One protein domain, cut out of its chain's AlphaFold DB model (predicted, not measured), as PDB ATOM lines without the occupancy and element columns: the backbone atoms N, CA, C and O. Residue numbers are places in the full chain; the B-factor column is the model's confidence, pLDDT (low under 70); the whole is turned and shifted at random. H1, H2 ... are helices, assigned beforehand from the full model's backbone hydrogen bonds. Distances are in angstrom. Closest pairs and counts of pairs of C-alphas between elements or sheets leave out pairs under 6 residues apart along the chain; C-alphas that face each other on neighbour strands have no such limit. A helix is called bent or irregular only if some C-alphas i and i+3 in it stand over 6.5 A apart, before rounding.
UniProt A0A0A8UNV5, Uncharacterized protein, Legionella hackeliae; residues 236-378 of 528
ATOM      1  N   GLY A 236     267.033 241.326 240.335       86.25
ATOM      2  CA  GLY A 236     267.448 241.752 239.000       86.25
ATOM      3  C   GLY A 236     268.796 242.473 238.987       86.25
ATOM      4  O   GLY A 236     269.612 242.213 238.107       86.25
ATOM      5  N   LYS A 237     269.070 243.338 239.973       83.81
ATOM      6  CA  LYS A 237     270.362 244.031 240.074       83.81
ATOM      7  C   LYS A 237     271.499 243.065 240.407       83.81
ATOM      8  O   LYS A 237     272.537 243.125 239.757       83.81
ATOM      9  N   ILE A 238     271.301 242.154 241.361       83.75
ATOM     10  CA  ILE A 238     272.332 241.182 241.758       83.75
ATOM     11  C   ILE A 238     272.688 240.250 240.592       83.75
ATOM     12  O   ILE A 238     273.869 240.082 240.279       83.75
ATOM     13  N   GLU A 239     271.680 239.697 239.914       85.81
ATOM     14  CA  GLU A 239     271.899 238.776 238.795       85.81
ATOM     15  C   GLU A 239     272.506 239.487 237.574       85.81
ATOM     16  O   GLU A 239     273.406 238.944 236.930       85.81
ATOM     17  N   LYS A 240     272.071 240.720 237.269       83.31
ATOM     18  CA  LYS A 240     272.509 241.467 236.077       83.31
ATOM     19  C   LYS A 240     273.865 242.150 236.249       83.31
ATOM     20  O   LYS A 240     274.706 242.044 235.360       83.31
ATOM     21  N   THR A 241     274.071 242.872 237.349       70.81
ATOM     22  CA  THR A 241     275.265 243.708 237.550       70.81
ATOM     23  C   THR A 241     276.483 242.860 237.903       70.81
ATOM     24  O   THR A 241     277.573 243.117 237.399       70.81
ATOM     25  N   ASN A 242     276.291 241.803 238.698       69.44
ATOM     26  CA  ASN A 242     277.395 241.024 239.264       69.44
ATOM     27  C   ASN A 242     277.506 239.604 238.699       69.44
ATOM     28  O   ASN A 242     278.378 238.847 239.118       69.44
ATOM     29  N   LYS A 243     276.648 239.238 237.729       80.69
ATOM     30  CA  LYS A 243     276.584 237.898 237.114       80.69
ATOM     31  C   LYS A 243     276.461 236.764 238.148       80.69
ATOM     32  O   LYS A 243     276.837 235.624 237.875       80.69
ATOM     33  N   LEU A 244     275.939 237.068 239.338       81.88
ATOM     34  CA  LEU A 244     275.725 236.097 240.405       81.88
ATOM     35  C   LEU A 244     274.380 235.411 240.179       81.88
ATOM     36  O   LEU A 244     273.346 236.069 240.181       81.88
ATOM     37  N   LYS A 245     274.375 234.090 239.993       85.81
ATOM     38  CA  LYS A 245     273.133 233.324 239.839       85.81
ATOM     39  C   LYS A 245     272.530 233.043 241.213       85.81
ATOM     40  O   LYS A 245     273.116 232.280 241.977       85.81
ATOM     41  N   LEU A 246     271.360 233.617 241.490       84.69
ATOM     42  CA  LEU A 246     270.660 233.398 242.753       84.69
ATOM     43  C   LEU A 246     269.869 232.080 242.721       84.69
ATOM     44  O   LEU A 246     269.220 231.747 241.723       84.69
ATOM     45  N   ASN A 247     269.889 231.336 243.822       87.25
ATOM     46  CA  ASN A 247     268.988 230.213 244.063       87.25
ATOM     47  C   ASN A 247     267.613 230.694 244.565       87.25
ATOM     48  O   ASN A 247     267.390 231.886 244.777       87.25
ATOM     49  N   LEU A 248     266.670 229.761 244.727       89.12
ATOM     50  CA  LEU A 248     265.299 230.093 245.123       89.12
ATOM     51  C   LEU A 248     265.239 230.814 246.480       89.12
ATOM     52  O   LEU A 248     264.587 231.849 246.581       89.12
ATOM     53  N   PHE A 249     265.973 230.321 247.482       90.94
ATOM     54  CA  PHE A 249     266.022 230.945 248.805       90.94
ATOM     55  C   PHE A 249     266.536 232.382 248.735       90.94
ATOM     56  O   PHE A 249     265.923 233.283 249.294       90.94
ATOM     57  N   GLU A 250     267.644 232.614 248.030       89.94
ATOM     58  CA  GLU A 250     268.246 233.945 247.913       89.94
ATOM     59  C   GLU A 250     267.286 234.930 247.240       89.94
ATOM     60  O   GLU A 250     267.145 236.062 247.702       89.94
ATOM     61  N   LYS A 251     266.574 234.491 246.193       92.06
ATOM     62  CA  LYS A 251     265.561 235.312 245.518       92.06
ATOM     63  C   LYS A 251     264.430 235.703 246.459       92.06
ATOM     64  O   LYS A 251     264.073 236.878 246.517       92.06
ATOM     65  N   GLU A 252     263.887 234.741 247.198       93.06
ATOM     66  CA  GLU A 252     262.807 234.991 248.154       93.06
ATOM     67  C   GLU A 252     263.269 235.865 249.322       93.06
ATOM     68  O   GLU A 252     262.582 236.824 249.670       93.06
ATOM     69  N   PHE A 253     264.467 235.617 249.855       93.69
ATOM     70  CA  PHE A 253     265.082 236.431 250.900       93.69
ATOM     71  C   PHE A 253     265.236 237.889 250.467       93.69
ATOM     72  O   PHE A 253     264.783 238.793 251.166       93.69
ATOM     73  N   ILE A 254     265.827 238.128 249.293       92.25
ATOM     74  CA  ILE A 254     266.045 239.476 248.758       92.25
ATOM     75  C   ILE A 254     264.717 240.184 248.478       92.25
ATOM     76  O   ILE A 254     264.557 241.342 248.856       92.25
ATOM     77  N   ASN A 255     263.757 239.504 247.847       94.06
ATOM     78  CA  ASN A 255     262.459 240.100 247.536       94.06
ATOM     79  C   ASN A 255     261.675 240.447 248.808       94.06
ATOM     80  O   ASN A 255     261.150 241.554 248.913       94.06
ATOM     81  N   ALA A 256     261.636 239.539 249.787       95.25
ATOM     82  CA  ALA A 256     260.950 239.771 251.053       95.25
ATOM     83  C   ALA A 256     261.613 240.902 251.852       95.25
ATOM     84  O   ALA A 256     260.916 241.771 252.375       95.25
ATOM     85  N   LEU A 257     262.948 240.938 251.913       93.31
ATOM     86  CA  LEU A 257     263.678 241.999 252.607       93.31
ATOM     87  C   LEU A 257     263.478 243.376 251.951       93.31
ATOM     88  O   LEU A 257     263.513 244.390 252.643       93.31
ATOM     89  N   SER A 258     263.262 243.423 250.636       91.19
ATOM     90  CA  SER A 258     263.089 244.668 249.879       91.19
ATOM     91  C   SER A 258     261.670 245.233 249.851       91.19
ATOM     92  O   SER A 258     261.485 246.324 249.315       91.19
ATOM     93  N   ASP A 259     260.695 244.543 250.440       92.12
ATOM     94  CA  ASP A 259     259.337 245.058 250.644       92.12
ATOM     95  C   ASP A 259     259.354 246.301 251.563       92.12
ATOM     96  O   ASP A 259     260.043 246.316 252.588       92.12
ATOM     97  N   GLU A 260     258.587 247.345 251.227       89.25
ATOM     98  CA  GLU A 260     258.532 248.604 251.992       89.25
ATOM     99  C   GLU A 260     258.102 248.368 253.446       89.25
ATOM    100  O   GLU A 260     258.618 249.018 254.361       89.25
ATOM    101  N   LYS A 261     257.244 247.367 253.702       94.19
ATOM    102  CA  LYS A 261     256.837 247.004 255.072       94.19
ATOM    103  C   LYS A 261     258.013 246.540 255.942       94.19
ATOM    104  O   LYS A 261     257.953 246.636 257.164       94.19
ATOM    105  N   ASN A 262     259.096 246.077 255.316       93.38
ATOM    106  CA  ASN A 262     260.295 245.561 255.969       93.38
ATOM    107  C   ASN A 262     261.445 246.576 256.000       93.38
ATOM    108  O   ASN A 262     262.558 246.221 256.385       93.38
ATOM    109  N   LYS A 263     261.212 247.851 255.660       88.31
ATOM    110  CA  LYS A 263     262.249 248.895 255.580       88.31
ATOM    111  C   LYS A 263     263.148 249.001 256.816       88.31
ATOM    112  O   LYS A 263     264.363 249.133 256.676       88.31
ATOM    113  N   VAL A 264     262.578 248.921 258.020       85.56
ATOM    114  CA  VAL A 264     263.348 248.983 259.278       85.56
ATOM    115  C   VAL A 264     264.240 247.748 259.439       85.56
ATOM    116  O   VAL A 264     265.423 247.872 259.760       85.56
ATOM    117  N   LEU A 265     263.698 246.556 259.161       90.81
ATOM    118  CA  LEU A 265     264.441 245.296 259.200       90.81
ATOM    119  C   LEU A 265     265.555 245.275 258.145       90.81
ATOM    120  O   LEU A 265     266.687 244.916 258.465       90.81
ATOM    121  N   LYS A 266     265.262 245.737 256.924       89.06
ATOM    122  CA  LYS A 266     266.226 245.923 255.833       89.06
ATOM    123  C   LYS A 266     267.377 246.827 256.251       89.06
ATOM    124  O   LYS A 266     268.530 246.431 256.105       89.06
ATOM    125  N   ALA A 267     267.088 248.004 256.806       81.50
ATOM    126  CA  ALA A 267     268.120 248.931 257.267       81.50
ATOM    127  C   ALA A 267     269.008 248.298 258.353       81.50
ATOM    128  O   ALA A 267     270.234 248.390 258.280       81.50
ATOM    129  N   LYS A 268     268.403 247.598 259.323       84.94
ATOM    130  CA  LYS A 268     269.137 246.875 260.372       84.94
ATOM    131  C   LYS A 268     270.044 245.790 259.781       84.94
ATOM    132  O   LYS A 268     271.231 245.772 260.092       84.94
ATOM    133  N   PHE A 269     269.507 244.932 258.913       89.00
ATOM    134  CA  PHE A 269     270.258 243.857 258.260       89.00
ATOM    135  C   PHE A 269     271.440 244.397 257.451       89.00
ATOM    136  O   PHE A 269     272.567 243.945 257.645       89.00
ATOM    137  N   ILE A 270     271.191 245.392 256.587       83.25
ATOM    138  CA  ILE A 270     272.215 246.025 255.746       83.25
ATOM    139  C   ILE A 270     273.338 246.588 256.619       83.25
ATOM    140  O   ILE A 270     274.501 246.261 256.407       83.25
ATOM    141  N   ASN A 271     273.014 247.375 257.643       75.50
ATOM    142  CA  ASN A 271     274.041 247.966 258.497       75.50
ATOM    143  C   ASN A 271     274.892 246.898 259.198       75.50
ATOM    144  O   ASN A 271     276.119 246.985 259.185       75.50
ATOM    145  N   SER A 272     274.258 245.858 259.744       81.19
ATOM    146  CA  SER A 272     274.968 244.769 260.417       81.19
ATOM    147  C   SER A 272     275.852 243.952 259.469       81.19
ATOM    148  O   SER A 272     276.983 243.629 259.831       81.19
ATOM    149  N   ILE A 273     275.391 243.636 258.253       83.88
ATOM    150  CA  ILE A 273     276.191 242.836 257.314       83.88
ATOM    151  C   ILE A 273     277.377 243.628 256.747       83.88
ATOM    152  O   ILE A 273     278.466 243.071 256.600       83.88
ATOM    153  N   LEU A 274     277.209 244.934 256.506       73.50
ATOM    154  CA  LEU A 274     278.305 245.815 256.094       73.50
ATOM    155  C   LEU A 274     279.347 245.965 257.216       73.50
ATOM    156  O   LEU A 274     280.547 245.926 256.949       73.50
ATOM    157  N   ASP A 275     278.911 246.056 258.478       67.75
ATOM    158  CA  ASP A 275     279.804 246.028 259.643       67.75
ATOM    159  C   ASP A 275     280.641 244.746 259.710       67.75
ATOM    160  O   ASP A 275     281.859 244.793 259.920       67.75
ATOM    161  N   ILE A 276     280.010 243.590 259.513       74.88
ATOM    162  CA  ILE A 276     280.710 242.302 259.533       74.88
ATOM    163  C   ILE A 276     281.719 242.222 258.388       74.88
ATOM    164  O   ILE A 276     282.887 241.901 258.627       74.88
ATOM    165  N   SER A 277     281.300 242.559 257.166       72.25
ATOM    166  CA  SER A 277     282.179 242.531 255.999       72.25
ATOM    167  C   SER A 277     283.385 243.467 256.188       72.25
ATOM    168  O   SER A 277     284.513 243.055 255.922       72.25
ATOM    169  N   PHE A 278     283.191 244.659 256.771       64.50
ATOM    170  CA  PHE A 278     284.279 245.604 257.045       64.50
ATOM    171  C   PHE A 278     285.336 244.994 257.963       64.50
ATOM    172  O   PHE A 278     286.538 245.030 257.691       64.50
ATOM    173  N   ASN A 279     284.881 244.392 259.062       61.34
ATOM    174  CA  ASN A 279     285.774 243.754 260.018       61.34
ATOM    175  C   ASN A 279     286.516 242.562 259.395       61.34
ATOM    176  O   ASN A 279     287.697 242.369 259.686       61.34
ATOM    177  N   LEU A 280     285.862 241.791 258.518       66.19
ATOM    178  CA  LEU A 280     286.505 240.701 257.781       66.19
ATOM    179  C   LEU A 280     287.619 241.216 256.861       66.19
ATOM    180  O   LEU A 280     288.723 240.669 256.897       66.19
ATOM    181  N   ARG A 281     287.378 242.290 256.099       65.38
ATOM    182  CA  ARG A 281     288.402 242.911 255.245       65.38
ATOM    183  C   ARG A 281     289.583 243.434 256.053       65.38
ATOM    184  O   ARG A 281     290.724 243.120 255.722       65.38
ATOM    185  N   LEU A 282     289.325 244.149 257.149       54.28
ATOM    186  CA  LEU A 282     290.383 244.650 258.027       54.28
ATOM    187  C   LEU A 282     291.274 243.504 258.532       54.28
ATOM    188  O   LEU A 282     292.500 243.592 258.493       54.28
ATOM    189  N   LEU A 283     290.665 242.398 258.966       57.53
ATOM    190  CA  LEU A 283     291.390 241.206 259.413       57.53
ATOM    191  C   LEU A 283     292.117 240.473 258.272       57.53
ATOM    192  O   LEU A 283     293.072 239.747 258.538       57.53
ATOM    193  N   ASN A 284     291.680 240.611 257.018       62.50
ATOM    194  CA  ASN A 284     292.386 240.070 255.851       62.50
ATOM    195  C   ASN A 284     293.637 240.885 255.494       62.50
ATOM    196  O   ASN A 284     294.615 240.294 255.052       62.50
ATOM    197  N   ASN A 285     293.626 242.194 255.756       53.50
ATOM    198  CA  ASN A 285     294.748 243.092 255.465       53.50
ATOM    199  C   ASN A 285     295.718 243.275 256.647       53.50
ATOM    200  O   ASN A 285     296.786 243.861 256.489       53.50
ATOM    201  N   THR A 286     295.375 242.777 257.839       51.03
ATOM    202  CA  THR A 286     296.253 242.856 259.016       51.03
ATOM    203  C   THR A 286     297.421 241.871 258.879       51.03
ATOM    204  O   THR A 286     297.202 240.661 258.820       51.03
ATOM    205  N   LYS A 287     298.666 242.368 258.889       65.31
ATOM    206  CA  LYS A 287     299.879 241.531 258.925       65.31
ATOM    207  C   LYS A 287     300.168 241.080 260.361       65.31
ATOM    208  O   LYS A 287     300.438 241.914 261.222       65.31
ATOM    209  N   ALA A 288     300.119 239.775 260.620       65.88
ATOM    210  CA  ALA A 288     300.541 239.215 261.902       65.88
ATOM    211  C   ALA A 288     302.072 239.255 262.027       65.88
ATOM    212  O   ALA A 288     302.783 238.892 261.093       65.88
ATOM    213  N   GLN A 289     302.582 239.668 263.187       72.00
ATOM    214  CA  GLN A 289     304.014 239.634 263.505       72.00
ATOM    215  C   GLN A 289     304.416 238.304 264.154       72.00
ATOM    216  O   GLN A 289     305.592 237.951 264.163       72.00
ATOM    217  N   THR A 290     303.445 237.561 264.694       78.69
ATOM    218  CA  THR A 290     303.668 236.265 265.344       78.69
ATOM    219  C   THR A 290     302.593 235.239 264.959       78.69
ATOM    220  O   THR A 290     301.467 235.623 264.623       78.69
ATOM    221  N   PRO A 291     302.882 233.925 265.058       88.75
ATOM    222  CA  PRO A 291     301.878 232.877 264.849       88.75
ATOM    223  C   PRO A 291     300.656 233.017 265.767       88.75
ATOM    224  O   PRO A 291     299.524 232.924 265.304       88.75
ATOM    225  N   ALA A 292     300.863 233.358 267.044       79.69
ATOM    226  CA  ALA A 292     299.771 233.559 267.998       79.69
ATOM    227  C   ALA A 292     298.832 234.714 267.594       79.69
ATOM    228  O   ALA A 292     297.612 234.620 267.742       79.69
ATOM    229  N   GLN A 293     299.381 235.801 267.038       64.94
ATOM    230  CA  GLN A 293     298.571 236.885 266.476       64.94
ATOM    231  C   GLN A 293     297.781 236.421 265.246       64.94
ATOM    232  O   GLN A 293     296.618 236.798 265.092       64.94
ATOM    233  N   GLN A 294     298.379 235.585 264.392       81.19
ATOM    234  CA  GLN A 294     297.696 235.020 263.230       81.19
ATOM    235  C   GLN A 294     296.525 234.115 263.642       81.19
ATOM    236  O   GLN A 294     295.444 234.207 263.056       81.19
ATOM    237  N   ASP A 295     296.701 233.304 264.683       78.81
ATOM    238  CA  ASP A 295     295.640 232.454 265.227       78.81
ATOM    239  C   ASP A 295     294.490 233.286 265.804       78.81
ATOM    240  O   ASP A 295     293.324 233.026 265.497       78.81
ATOM    241  N   ALA A 296     294.799 234.351 266.549       73.06
ATOM    242  CA  ALA A 296     293.791 235.278 267.061       73.06
ATOM    243  C   ALA A 296     293.011 235.979 265.929       73.06
ATOM    244  O   ALA A 296     291.790 236.149 266.018       73.06
ATOM    245  N   ILE A 297     293.689 236.365 264.840       66.38
ATOM    246  CA  ILE A 297     293.050 236.919 263.637       66.38
ATOM    247  C   ILE A 297     292.100 235.886 263.014       66.38
ATOM    248  O   ILE A 297     290.950 236.217 262.710       66.38
ATOM    249  N   ASN A 298     292.542 234.637 262.859       80.81
ATOM    250  CA  ASN A 298     291.744 233.561 262.269       80.81
ATOM    251  C   ASN A 298     290.499 233.240 263.110       80.81
ATOM    252  O   ASN A 298     289.400 233.131 262.563       80.81
ATOM    253  N   GLN A 299     290.636 233.169 264.436       79.50
ATOM    254  CA  GLN A 299     289.510 232.956 265.352       79.50
ATOM    255  C   GLN A 299     288.463 234.073 265.241       79.50
ATOM    256  O   GLN A 299     287.266 233.794 265.145       79.50
ATOM    257  N   LYS A 300     288.897 235.341 265.167       76.25
ATOM    258  CA  LYS A 300     287.987 236.481 264.968       76.25
ATOM    259  C   LYS A 300     287.251 236.417 263.628       76.25
ATOM    260  O   LYS A 300     286.058 236.711 263.590       76.25
ATOM    261  N   LYS A 301     287.915 235.994 262.544       77.94
ATOM    262  CA  LYS A 301     287.258 235.794 261.237       77.94
ATOM    263  C   LYS A 301     286.157 234.737 261.316       77.94
ATOM    264  O   LYS A 301     285.051 234.977 260.841       77.94
ATOM    265  N   VAL A 302     286.429 233.602 261.964       83.56
ATOM    266  CA  VAL A 302     285.436 232.531 262.156       83.56
ATOM    267  C   VAL A 302     284.230 233.029 262.958       83.56
ATOM    268  O   VAL A 302     283.092 232.759 262.575       83.56
ATOM    269  N   ALA A 303     284.462 233.792 264.030       80.12
ATOM    270  CA  ALA A 303     283.389 234.368 264.839       80.12
ATOM    271  C   ALA A 303     282.508 235.349 264.041       80.12
ATOM    272  O   ALA A 303     281.282 235.311 264.153       80.12
ATOM    273  N   LEU A 304     283.116 236.188 263.198       76.00
ATOM    274  CA  LEU A 304     282.397 237.126 262.329       76.00
ATOM    275  C   LEU A 304     281.544 236.411 261.274       76.00
ATOM    276  O   LEU A 304     280.389 236.781 261.092       76.00
ATOM    277  N   ILE A 305     282.070 235.359 260.638       84.12
ATOM    278  CA  ILE A 305     281.315 234.542 259.670       84.12
ATOM    279  C   ILE A 305     280.108 233.886 260.345       84.12
ATOM    280  O   ILE A 305     279.000 233.935 259.820       84.12
ATOM    281  N   LYS A 306     280.294 233.320 261.543       85.38
ATOM    282  CA  LYS A 306     279.182 232.732 262.300       85.38
ATOM    283  C   LYS A 306     278.127 233.784 262.663       85.38
ATOM    284  O   LYS A 306     276.933 233.502 262.618       85.38
ATOM    285  N   SER A 307     278.566 235.001 262.984       84.75
ATOM    286  CA  SER A 307     277.668 236.121 263.284       84.75
ATOM    287  C   SER A 307     276.849 236.543 262.060       84.75
ATOM    288  O   SER A 307     275.672 236.868 262.205       84.75
ATOM    289  N   SER A 308     277.419 236.509 260.849       86.62
ATOM    290  CA  SER A 308     276.661 236.830 259.632       86.62
ATOM    291  C   SER A 308     275.686 235.724 259.228       86.62
ATOM    292  O   SER A 308     274.573 236.026 258.804       86.62
ATOM    293  N   GLU A 309     276.046 234.453 259.423       88.38
ATOM    294  CA  GLU A 309     275.117 233.326 259.252       88.38
ATOM    295  C   GLU A 309     273.923 233.441 260.213       88.38
ATOM    296  O   GLU A 309     272.771 233.333 259.789       88.38
ATOM    297  N   GLN A 310     274.185 233.740 261.490       89.94
ATOM    298  CA  GLN A 310     273.138 233.978 262.483       89.94
ATOM    299  C   GLN A 310     272.235 235.155 262.085       89.94
ATOM    300  O   GLN A 310     271.013 235.032 262.146       89.94
ATOM    301  N   LEU A 311     272.813 236.260 261.605       91.62
ATOM    302  CA  LEU A 311     272.061 237.424 261.134       91.62
ATOM    303  C   LEU A 311     271.109 237.074 259.976       91.62
ATOM    304  O   LEU A 311     269.958 237.519 259.971       91.62
ATOM    305  N   ILE A 312     271.560 236.269 259.007       89.75
ATOM    306  CA  ILE A 312     270.713 235.790 257.901       89.75
ATOM    307  C   ILE A 312     269.594 234.910 258.441       89.75
ATOM    308  O   ILE A 312     268.451 235.054 258.007       89.75
ATOM    309  N   GLN A 313     269.880 234.037 259.403       90.56
ATOM    310  CA  GLN A 313     268.875 233.155 259.980       90.56
ATOM    311  C   GLN A 313     267.799 233.929 260.755       90.56
ATOM    312  O   GLN A 313     266.614 233.735 260.496       90.56
ATOM    313  N   GLU A 314     268.195 234.853 261.629       94.06
ATOM    314  CA  GLU A 314     267.277 235.719 262.382       94.06
ATOM    315  C   GLU A 314     266.413 236.578 261.452       94.06
ATOM    316  O   GLU A 314     265.198 236.678 261.630       94.06
ATOM    317  N   THR A 315     267.024 237.151 260.411       94.38
ATOM    318  CA  THR A 315     266.308 237.953 259.412       94.38
ATOM    319  C   THR A 315     265.350 237.089 258.598       94.38
ATOM    320  O   THR A 315     264.216 237.490 258.365       94.38
ATOM    321  N   SER A 316     265.754 235.872 258.222       93.06
ATOM    322  CA  SER A 316     264.887 234.921 257.511       93.06
ATOM    323  C   SER A 316     263.661 234.557 258.343       93.06
ATOM    324  O   SER A 316     262.547 234.555 257.823       93.06
ATOM    325  N   SER A 317     263.844 234.309 259.644       92.94
ATOM    326  CA  SER A 317     262.737 234.066 260.572       92.94
ATOM    327  C   SER A 317     261.809 235.275 260.685       92.94
ATOM    328  O   SER A 317     260.595 235.105 260.612       92.94
ATOM    329  N   ALA A 318     262.353 236.492 260.785       95.25
ATOM    330  CA  ALA A 318     261.557 237.721 260.810       95.25
ATOM    331  C   ALA A 318     260.775 237.960 259.501       95.25
ATOM    332  O   ALA A 318     259.696 238.546 259.524       95.25
ATOM    333  N   LEU A 319     261.283 237.462 258.371       95.25
ATOM    334  CA  LEU A 319     260.618 237.491 257.064       95.25
ATOM    335  C   LEU A 319     259.650 236.315 256.835       95.25
ATOM    336  O   LEU A 319     259.067 236.218 255.760       95.25
ATOM    337  N   SER A 320     259.462 235.432 257.825       95.62
ATOM    338  CA  SER A 320     258.645 234.210 257.713       95.62
ATOM    339  C   SER A 320     259.120 233.227 256.630       95.62
ATOM    340  O   SER A 320     258.322 232.505 256.035       95.62
ATOM    341  N   LEU A 321     260.431 233.172 256.373       91.75
ATOM    342  CA  LEU A 321     261.035 232.234 255.426       91.75
ATOM    343  C   LEU A 321     261.443 230.938 256.137       91.75
ATOM    344  O   LEU A 321     262.311 230.918 257.011       91.75
ATOM    345  N   GLU A 322     260.845 229.821 255.731       89.38
ATOM    346  CA  GLU A 322     261.152 228.506 256.295       89.38
ATOM    347  C   GLU A 322     262.390 227.886 255.638       89.38
ATOM    348  O   GLU A 322     262.303 227.212 254.612       89.38
ATOM    349  N   LEU A 323     263.553 228.042 256.274       85.81
ATOM    350  CA  LEU A 323     264.842 227.540 255.770       85.81
ATOM    351  C   LEU A 323     264.841 226.046 255.387       85.81
ATOM    352  O   LEU A 323     265.577 225.643 254.491       85.81
ATOM    353  N   LYS A 324     264.000 225.222 256.030       84.56
ATOM    354  CA  LYS A 324     263.887 223.776 255.765       84.56
ATOM    355  C   LYS A 324     263.287 223.441 254.391       84.56
ATOM    356  O   LYS A 324     263.481 222.324 253.924       84.56
ATOM    357  N   LYS A 325     262.571 224.377 253.753       85.56
ATOM    358  CA  LYS A 325     261.956 224.187 252.425       85.56
ATOM    359  C   LYS A 325     262.968 224.231 251.280       85.56
ATOM    360  O   LYS A 325     262.639 223.870 250.155       85.56
ATOM    361  N   TYR A 326     264.197 224.653 251.561       82.94
ATOM    362  CA  TYR A 326     265.223 224.860 250.553       82.94
ATOM    363  C   TYR A 326     266.293 223.777 250.657       82.94
ATOM    364  O   TYR A 326     266.797 223.474 251.739       82.94
ATOM    365  N   SER A 327     266.656 223.192 249.519       73.12
ATOM    366  CA  SER A 327     267.756 222.238 249.419       73.12
ATOM    367  C   SER A 327     269.005 222.914 248.860       73.12
ATOM    368  O   SER A 327     268.943 223.885 248.104       73.12
ATOM    369  N   VAL A 328     270.169 222.396 249.243       65.75
ATOM    370  CA  VAL A 328     271.460 222.895 248.770       65.75
ATOM    371  C   VAL A 328     271.976 221.938 247.704       65.75
ATOM    372  O   VAL A 328     272.299 220.794 248.011       65.75
ATOM    373  N   GLY A 329     272.080 222.386 246.450       59.00
ATOM    374  CA  GLY A 329     272.824 221.632 245.433       59.00
ATOM    375  C   GLY A 329     274.309 221.562 245.804       59.00
ATOM    376  O   GLY A 329     274.849 222.525 246.347       59.00
ATOM    377  N   THR A 330     275.002 220.463 245.531       49.00
ATOM    378  CA  THR A 330     276.460 220.386 245.710       49.00
ATOM    379  C   THR A 330     277.141 221.390 244.771       49.00
ATOM    380  O   THR A 330     276.938 221.349 243.563       49.00
ATOM    381  N   SER A 331     277.921 222.336 245.304       46.12
ATOM    382  CA  SER A 331     278.752 223.221 244.476       46.12
ATOM    383  C   SER A 331     280.177 223.241 244.990       46.12
ATOM    384  O   SER A 331     280.420 223.568 246.147       46.12
ATOM    385  N   THR A 332     281.119 222.944 244.109       45.78
ATOM    386  CA  THR A 332     282.545 223.202 244.286       45.78
ATOM    387  C   THR A 332     282.794 224.656 243.903       45.78
ATOM    388  O   THR A 332     282.741 224.991 242.723       45.78
ATOM    389  N   ASN A 333     282.992 225.545 244.882       45.62
ATOM    390  CA  ASN A 333     283.150 226.979 244.617       45.62
ATOM    391  C   ASN A 333     284.417 227.573 245.263       45.62
ATOM    392  O   ASN A 333     284.959 227.041 246.238       45.62
ATOM    393  N   ILE A 334     284.883 228.684 244.689       44.16
ATOM    394  CA  ILE A 334     286.181 229.364 244.894       44.16
ATOM    395  C   ILE A 334     286.515 229.700 246.366       44.16
ATOM    396  O   ILE A 334     287.686 229.708 246.743       44.16
ATOM    397  N   PHE A 335     285.518 229.885 247.238       42.19
ATOM    398  CA  PHE A 335     285.725 230.165 248.671       42.19
ATOM    399  C   PHE A 335     286.366 229.008 249.458       42.19
ATOM    400  O   PHE A 335     287.025 229.240 250.475       42.19
ATOM    401  N   THR A 336     286.264 227.774 248.956       45.91
ATOM    402  CA  THR A 336     286.922 226.601 249.559       45.91
ATOM    403  C   THR A 336     288.451 226.759 249.589       45.91
ATOM    404  O   THR A 336     289.105 226.261 250.506       45.91
ATOM    405  N   ALA A 337     289.020 227.508 248.633       42.19
ATOM    406  CA  ALA A 337     290.452 227.803 248.570       42.19
ATOM    407  C   ALA A 337     290.899 228.871 249.590       42.19
ATOM    408  O   ALA A 337     292.001 228.769 250.122       42.19
ATOM    409  N   LEU A 338     290.044 229.851 249.908       42.94
ATOM    410  CA  LEU A 338     290.352 230.916 250.875       42.94
ATOM    411  C   LEU A 338     290.168 230.487 252.343       42.94
ATOM    412  O   LEU A 338     290.848 231.028 253.210       42.94
ATOM    413  N   PHE A 339     289.291 229.514 252.638       48.16
ATOM    414  CA  PHE A 339     288.898 229.199 254.027       48.16
ATOM    415  C   PHE A 339     288.942 227.711 254.433       48.16
ATOM    416  O   PHE A 339     288.571 227.388 255.560       48.16
ATOM    417  N   LYS A 340     289.411 226.795 253.567       46.53
ATOM    418  CA  LYS A 340     289.666 225.364 253.872       46.53
ATOM    419  C   LYS A 340     288.556 224.627 254.660       46.53
ATOM    420  O   LYS A 340     288.858 223.740 255.458       46.53
ATOM    421  N   ARG A 341     287.267 224.918 254.447       48.78
ATOM    422  CA  ARG A 341     286.175 224.132 255.059       48.78
ATOM    423  C   ARG A 341     285.693 223.025 254.116       48.78
ATOM    424  O   ARG A 341     285.273 223.303 253.002       48.78
ATOM    425  N   LYS A 342     285.743 221.771 254.587       49.78
ATOM    426  CA  LYS A 342     285.190 220.562 253.932       49.78
ATOM    427  C   LYS A 342     283.794 220.172 254.467       49.78
ATOM    428  O   LYS A 342     283.372 219.031 254.303       49.78
ATOM    429  N   GLU A 343     283.091 221.070 255.152       56.59
ATOM    430  CA  GLU A 343     281.792 220.756 255.767       56.59
ATOM    431  C   GLU A 343     280.620 220.848 254.778       56.59
ATOM    432  O   GLU A 343     280.686 221.549 253.767       56.59
ATOM    433  N   LYS A 344     279.526 220.128 255.080       63.56
ATOM    434  CA  LYS A 344     278.266 220.196 254.326       63.56
ATOM    435  C   LYS A 344     277.736 221.634 254.353       63.56
ATOM    436  O   LYS A 344     277.342 222.123 255.406       63.56
ATOM    437  N   GLN A 345     277.702 222.292 253.196       68.62
ATOM    438  CA  GLN A 345     277.145 223.640 253.077       68.62
ATOM    439  C   GLN A 345     275.642 223.638 253.388       68.62
ATOM    440  O   GLN A 345     274.884 222.843 252.830       68.62
ATOM    441  N   THR A 346     275.212 224.554 254.258       80.69
ATOM    442  CA  THR A 346     273.792 224.832 254.515       80.69
ATOM    443  C   THR A 346     273.270 225.919 253.569       80.69
ATOM    444  O   THR A 346     274.050 226.631 252.933       80.69
ATOM    445  N   VAL A 347     271.944 226.073 253.487       78.94
ATOM    446  CA  VAL A 347     271.296 227.158 252.723       78.94
ATOM    447  C   VAL A 347     271.763 228.525 253.235       78.94
ATOM    448  O   VAL A 347     272.092 229.404 252.442       78.94
ATOM    449  N   VAL A 348     271.870 228.671 254.560       78.44
ATOM    450  CA  VAL A 348     272.343 229.893 255.225       78.44
ATOM    451  C   VAL A 348     273.800 230.180 254.872       78.44
ATOM    452  O   VAL A 348     274.125 231.306 254.511       78.44
ATOM    453  N   THR A 349     274.667 229.165 254.907       81.19
ATOM    454  CA  THR A 349     276.086 229.312 254.548       81.19
ATOM    455  C   THR A 349     276.245 229.778 253.100       81.19
ATOM    456  O   THR A 349     277.004 230.708 252.844       81.19
ATOM    457  N   LYS A 350     275.483 229.210 252.154       80.62
ATOM    458  CA  LYS A 350     275.516 229.653 250.750       80.62
ATOM    459  C   LYS A 350     275.013 231.077 250.554       80.62
ATOM    460  O   LYS A 350     275.662 231.855 249.859       80.62
ATOM    461  N   ALA A 351     273.903 231.432 251.193       78.81
ATOM    462  CA  ALA A 351     273.385 232.792 251.126       78.81
ATOM    463  C   ALA A 351     274.363 233.803 251.744       78.81
ATOM    464  O   ALA A 351     274.544 234.891 251.204       78.81
ATOM    465  N   ASN A 352     275.046 233.432 252.832       83.69
ATOM    466  CA  ASN A 352     276.092 234.244 253.445       83.69
ATOM    467  C   ASN A 352     277.270 234.474 252.492       83.69
ATOM    468  O   ASN A 352     277.679 235.615 252.282       83.69
ATOM    469  N   GLU A 353     277.780 233.404 251.875       81.81
ATOM    470  CA  GLU A 353     278.828 233.485 250.851       81.81
ATOM    471  C   GLU A 353     278.406 234.408 249.701       81.81
ATOM    472  O   GLU A 353     279.179 235.278 249.296       81.81
ATOM    473  N   LEU A 354     277.174 234.266 249.207       84.88
ATOM    474  CA  LEU A 354     276.658 235.079 248.112       84.88
ATOM    475  C   LEU A 354     276.529 236.558 248.492       84.88
ATOM    476  O   LEU A 354     276.977 237.416 247.735       84.88
ATOM    477  N   ILE A 355     275.955 236.868 249.657       82.44
ATOM    478  CA  ILE A 355     275.762 238.250 250.113       82.44
ATOM    479  C   ILE A 355     277.114 238.930 250.349       82.44
ATOM    480  O   ILE A 355     277.322 240.042 249.870       82.44
ATOM    481  N   LEU A 356     278.061 238.260 251.014       80.94
ATOM    482  CA  LEU A 356     279.411 238.797 251.211       80.94
ATOM    483  C   LEU A 356     280.162 238.952 249.880       80.94
ATOM    484  O   LEU A 356     280.875 239.936 249.690       80.94
ATOM    485  N   THR A 357     279.978 238.026 248.934       81.31
ATOM    486  CA  THR A 357     280.541 238.145 247.577       81.31
ATOM    487  C   THR A 357     279.954 239.346 246.845       81.31
ATOM    488  O   THR A 357     280.704 240.133 246.276       81.31
ATOM    489  N   TYR A 358     278.633 239.524 246.888       81.12
ATOM    490  CA  TYR A 358     277.957 240.669 246.288       81.12
ATOM    491  C   TYR A 358     278.461 241.989 246.883       81.12
ATOM    492  O   TYR A 358     278.820 242.889 246.133       81.12
ATOM    493  N   ILE A 359     278.560 242.080 248.214       75.31
ATOM    494  CA  ILE A 359     279.108 243.252 248.912       75.31
ATOM    495  C   ILE A 359     280.539 243.532 248.439       75.31
ATOM    496  O   ILE A 359     280.851 244.662 248.081       75.31
ATOM    497  N   ASN A 360     281.401 242.515 248.366       72.94
ATOM    498  CA  ASN A 360     282.773 242.690 247.890       72.94
ATOM    499  C   ASN A 360     282.849 243.133 246.424       72.94
ATOM    500  O   ASN A 360     283.669 243.993 246.117       72.94
ATOM    501  N   LEU A 361     282.001 242.597 245.540       76.38
ATOM    502  CA  LEU A 361     281.940 243.005 244.133       76.38
ATOM    503  C   LEU A 361     281.449 244.442 243.976       76.38
ATOM    504  O   LEU A 361     282.047 245.202 243.223       76.38
ATOM    505  N   GLU A 362     280.410 244.840 244.710       72.38
ATOM    506  CA  GLU A 362     279.957 246.234 244.727       72.38
ATOM    507  C   GLU A 362     281.060 247.154 245.252       72.38
ATOM    508  O   GLU A 362     281.294 248.226 244.701       72.38
ATOM    509  N   ILE A 363     281.800 246.728 246.278       66.94
ATOM    510  CA  ILE A 363     282.916 247.514 246.796       66.94
ATOM    511  C   ILE A 363     284.057 247.583 245.793       66.94
ATOM    512  O   ILE A 363     284.634 248.650 245.650       66.94
ATOM    513  N   GLN A 364     284.374 246.499 245.089       68.62
ATOM    514  CA  GLN A 364     285.385 246.501 244.037       68.62
ATOM    515  C   GLN A 364     284.965 247.412 242.880       68.62
ATOM    516  O   GLN A 364     285.758 248.233 242.441       68.62
ATOM    517  N   GLN A 365     283.709 247.347 242.435       66.94
ATOM    518  CA  GLN A 365     283.171 248.263 241.426       66.94
ATOM    519  C   GLN A 365     283.244 249.711 241.898       66.94
ATOM    520  O   GLN A 365     283.621 250.593 241.133       66.94
ATOM    521  N   HIS A 366     282.948 249.964 243.172       58.91
ATOM    522  CA  HIS A 366     283.141 251.276 243.765       58.91
ATOM    523  C   HIS A 366     284.627 251.668 243.817       58.91
ATOM    524  O   HIS A 366     284.958 252.778 243.422       58.91
ATOM    525  N   GLN A 367     285.541 250.776 244.203       57.50
ATOM    526  CA  GLN A 367     286.990 251.017 244.170       57.50
ATOM    527  C   GLN A 367     287.480 251.328 242.752       57.50
ATOM    528  O   GLN A 367     288.291 252.229 242.571       57.50
ATOM    529  N   GLU A 368     286.985 250.622 241.740       59.72
ATOM    530  CA  GLU A 368     287.349 250.822 240.337       59.72
ATOM    531  C   GLU A 368     286.776 252.133 239.789       59.72
ATOM    532  O   GLU A 368     287.483 252.900 239.131       59.72
ATOM    533  N   GLN A 369     285.507 252.418 240.086       52.91
ATOM    534  CA  GLN A 369     284.799 253.598 239.596       52.91
ATOM    535  C   GLN A 369     285.234 254.880 240.317       52.91
ATOM    536  O   GLN A 369     285.207 255.959 239.722       52.91
ATOM    537  N   TYR A 370     285.620 254.762 241.586       47.62
ATOM    538  CA  TYR A 370     285.799 255.886 242.493       47.62
ATOM    539  C   TYR A 370     287.191 255.924 243.154       47.62
ATOM    540  O   TYR A 370     287.530 256.887 243.816       47.62
ATOM    541  N   GLY A 371     288.062 254.928 242.999       44.44
ATOM    542  CA  GLY A 371     289.397 254.938 243.623       44.44
ATOM    543  C   GLY A 371     289.397 254.794 245.153       44.44
ATOM    544  O   GLY A 371     290.450 254.922 245.773       44.44
ATOM    545  N   LEU A 372     288.236 254.524 245.760       47.03
ATOM    546  CA  LEU A 372     288.048 254.140 247.158       47.03
ATOM    547  C   LEU A 372     286.895 253.140 247.247       47.03
ATOM    548  O   LEU A 372     285.889 253.280 246.554       47.03
ATOM    549  N   GLY A 373     286.991 252.181 248.162       47.81
ATOM    550  CA  GLY A 373     285.842 251.366 248.515       47.81
ATOM    551  C   GLY A 373     286.096 250.535 249.755       47.81
ATOM    552  O   GLY A 373     287.075 249.802 249.873       47.81
ATOM    553  N   TYR A 374     285.176 250.691 250.687       50.62
ATOM    554  CA  TYR A 374     285.061 249.915 251.903       50.62
ATOM    555  C   TYR A 374     283.571 249.734 252.178       50.62
ATOM    556  O   TYR A 374     282.732 250.448 251.637       50.62
ATOM    557  N   GLU A 375     283.226 248.763 253.002       46.84
ATOM    558  CA  GLU A 375     281.879 248.215 253.152       46.84
ATOM    559  C   GLU A 375     280.825 249.197 253.619       46.84
ATOM    560  O   GLU A 375     279.651 249.002 253.345       46.84
ATOM    561  N   LYS A 376     281.216 250.269 254.299       47.75
ATOM    562  CA  LYS A 376     280.274 251.309 254.698       47.75
ATOM    563  C   LYS A 376     280.262 252.484 253.732       47.75
ATOM    564  O   LYS A 376     279.934 253.575 254.175       47.75
ATOM    565  N   ALA A 377     280.608 252.293 252.453       48.78
ATOM    566  CA  ALA A 377     280.482 253.376 251.485       48.78
ATOM    567  C   ALA A 377     279.019 253.873 251.477       48.78
ATOM    568  O   ALA A 377     278.080 253.180 251.069       48.78
ATOM    569  N   THR A 378     278.838 255.067 252.025       49.44
ATOM    570  CA  THR A 378     277.560 255.767 252.210       49.44
ATOM    571  C   THR A 378     277.207 256.551 250.961       49.44
ATOM    572  O   THR A 378     278.021 256.614 250.041       49.44
TER     573      THR A 378
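AT A GLANCE: This is residues 236 to 378 of the 528 residues of an uncharacterized protein of Legionella hackeliae (UniProt A0A0A8UNV5). A long helical hairpin, H3 and H4 side by side, is crossed over one face by a third long helix, H6. H2 stands at the end of the hairpin where H3 begins, and H1 packs on H6 on its side away from the hairpin. The printed part has 143 residues with six named helices, H1 to H6 in chain order, and no named strand: all helix. It is compact, with a radius of gyration of the C-alphas of 15.8 A and spans of 47 by 38 by 27 A.

HOW THE PARTS SIT: Begin at H1, residues 236 to 242, which touches the hub H6, residues 347 to 370, at a steep tilt of 63 degrees; the closest C-alphas, of Asn 242 and Leu 361, are 6.9 A apart. Next, H2, residues 248 to 257, only just touches H6, with 3 pairs of C-alphas within 8 A, the closest Glu 250 and Ala 351 at 6.2 A. H2 and H3, residues 260 to 285, touch only at the corner, with C-alphas 257 and 266 closest at 5.7 A. H3 and H4, residues 291 to 318, form a hairpin, opposite ways at a shallow tilt of 11 degrees; C-alphas 280 and 301 are closest at 6.0 A. H6 touches H3 about perpendicular, 75 degrees, closest at C-alphas 277 and 356, 6.7 A. H6 touches H4 at 72 degrees, only just about perpendicular, closest at C-alphas 309 and 352, 6.0 A. H5, residues 335 to 339, touches no helix. Every O i to N i+4 pair is within hydrogen-bond range in H1, H2, H4, H5 and H6, and 20 of 22 in H3.

IN THESE COORDINATES: Find C-alpha 236 at (267.448, 241.752, 239.000), where H1 begins. H3 runs 36.8 A; it is irregular, with C-alphas 261 and 264 8.0 A apart, and has a kink of 33 degrees near residue 267. H4 runs 40.8 A. H6 runs 33.8 A, to C-alpha 370 at (285.799, 255.886, 242.493).

THE WHOLE: The C-alphas of Lys 261 and Thr 290 are the two farthest apart, 49.1 A. The printed part has no cut. Look at residues 319 to 334 for the long link, from H4 to H5. The pLDDT is under 70 in 49 residues, among them 278 to 288, 328 to 345 and 363 to 378.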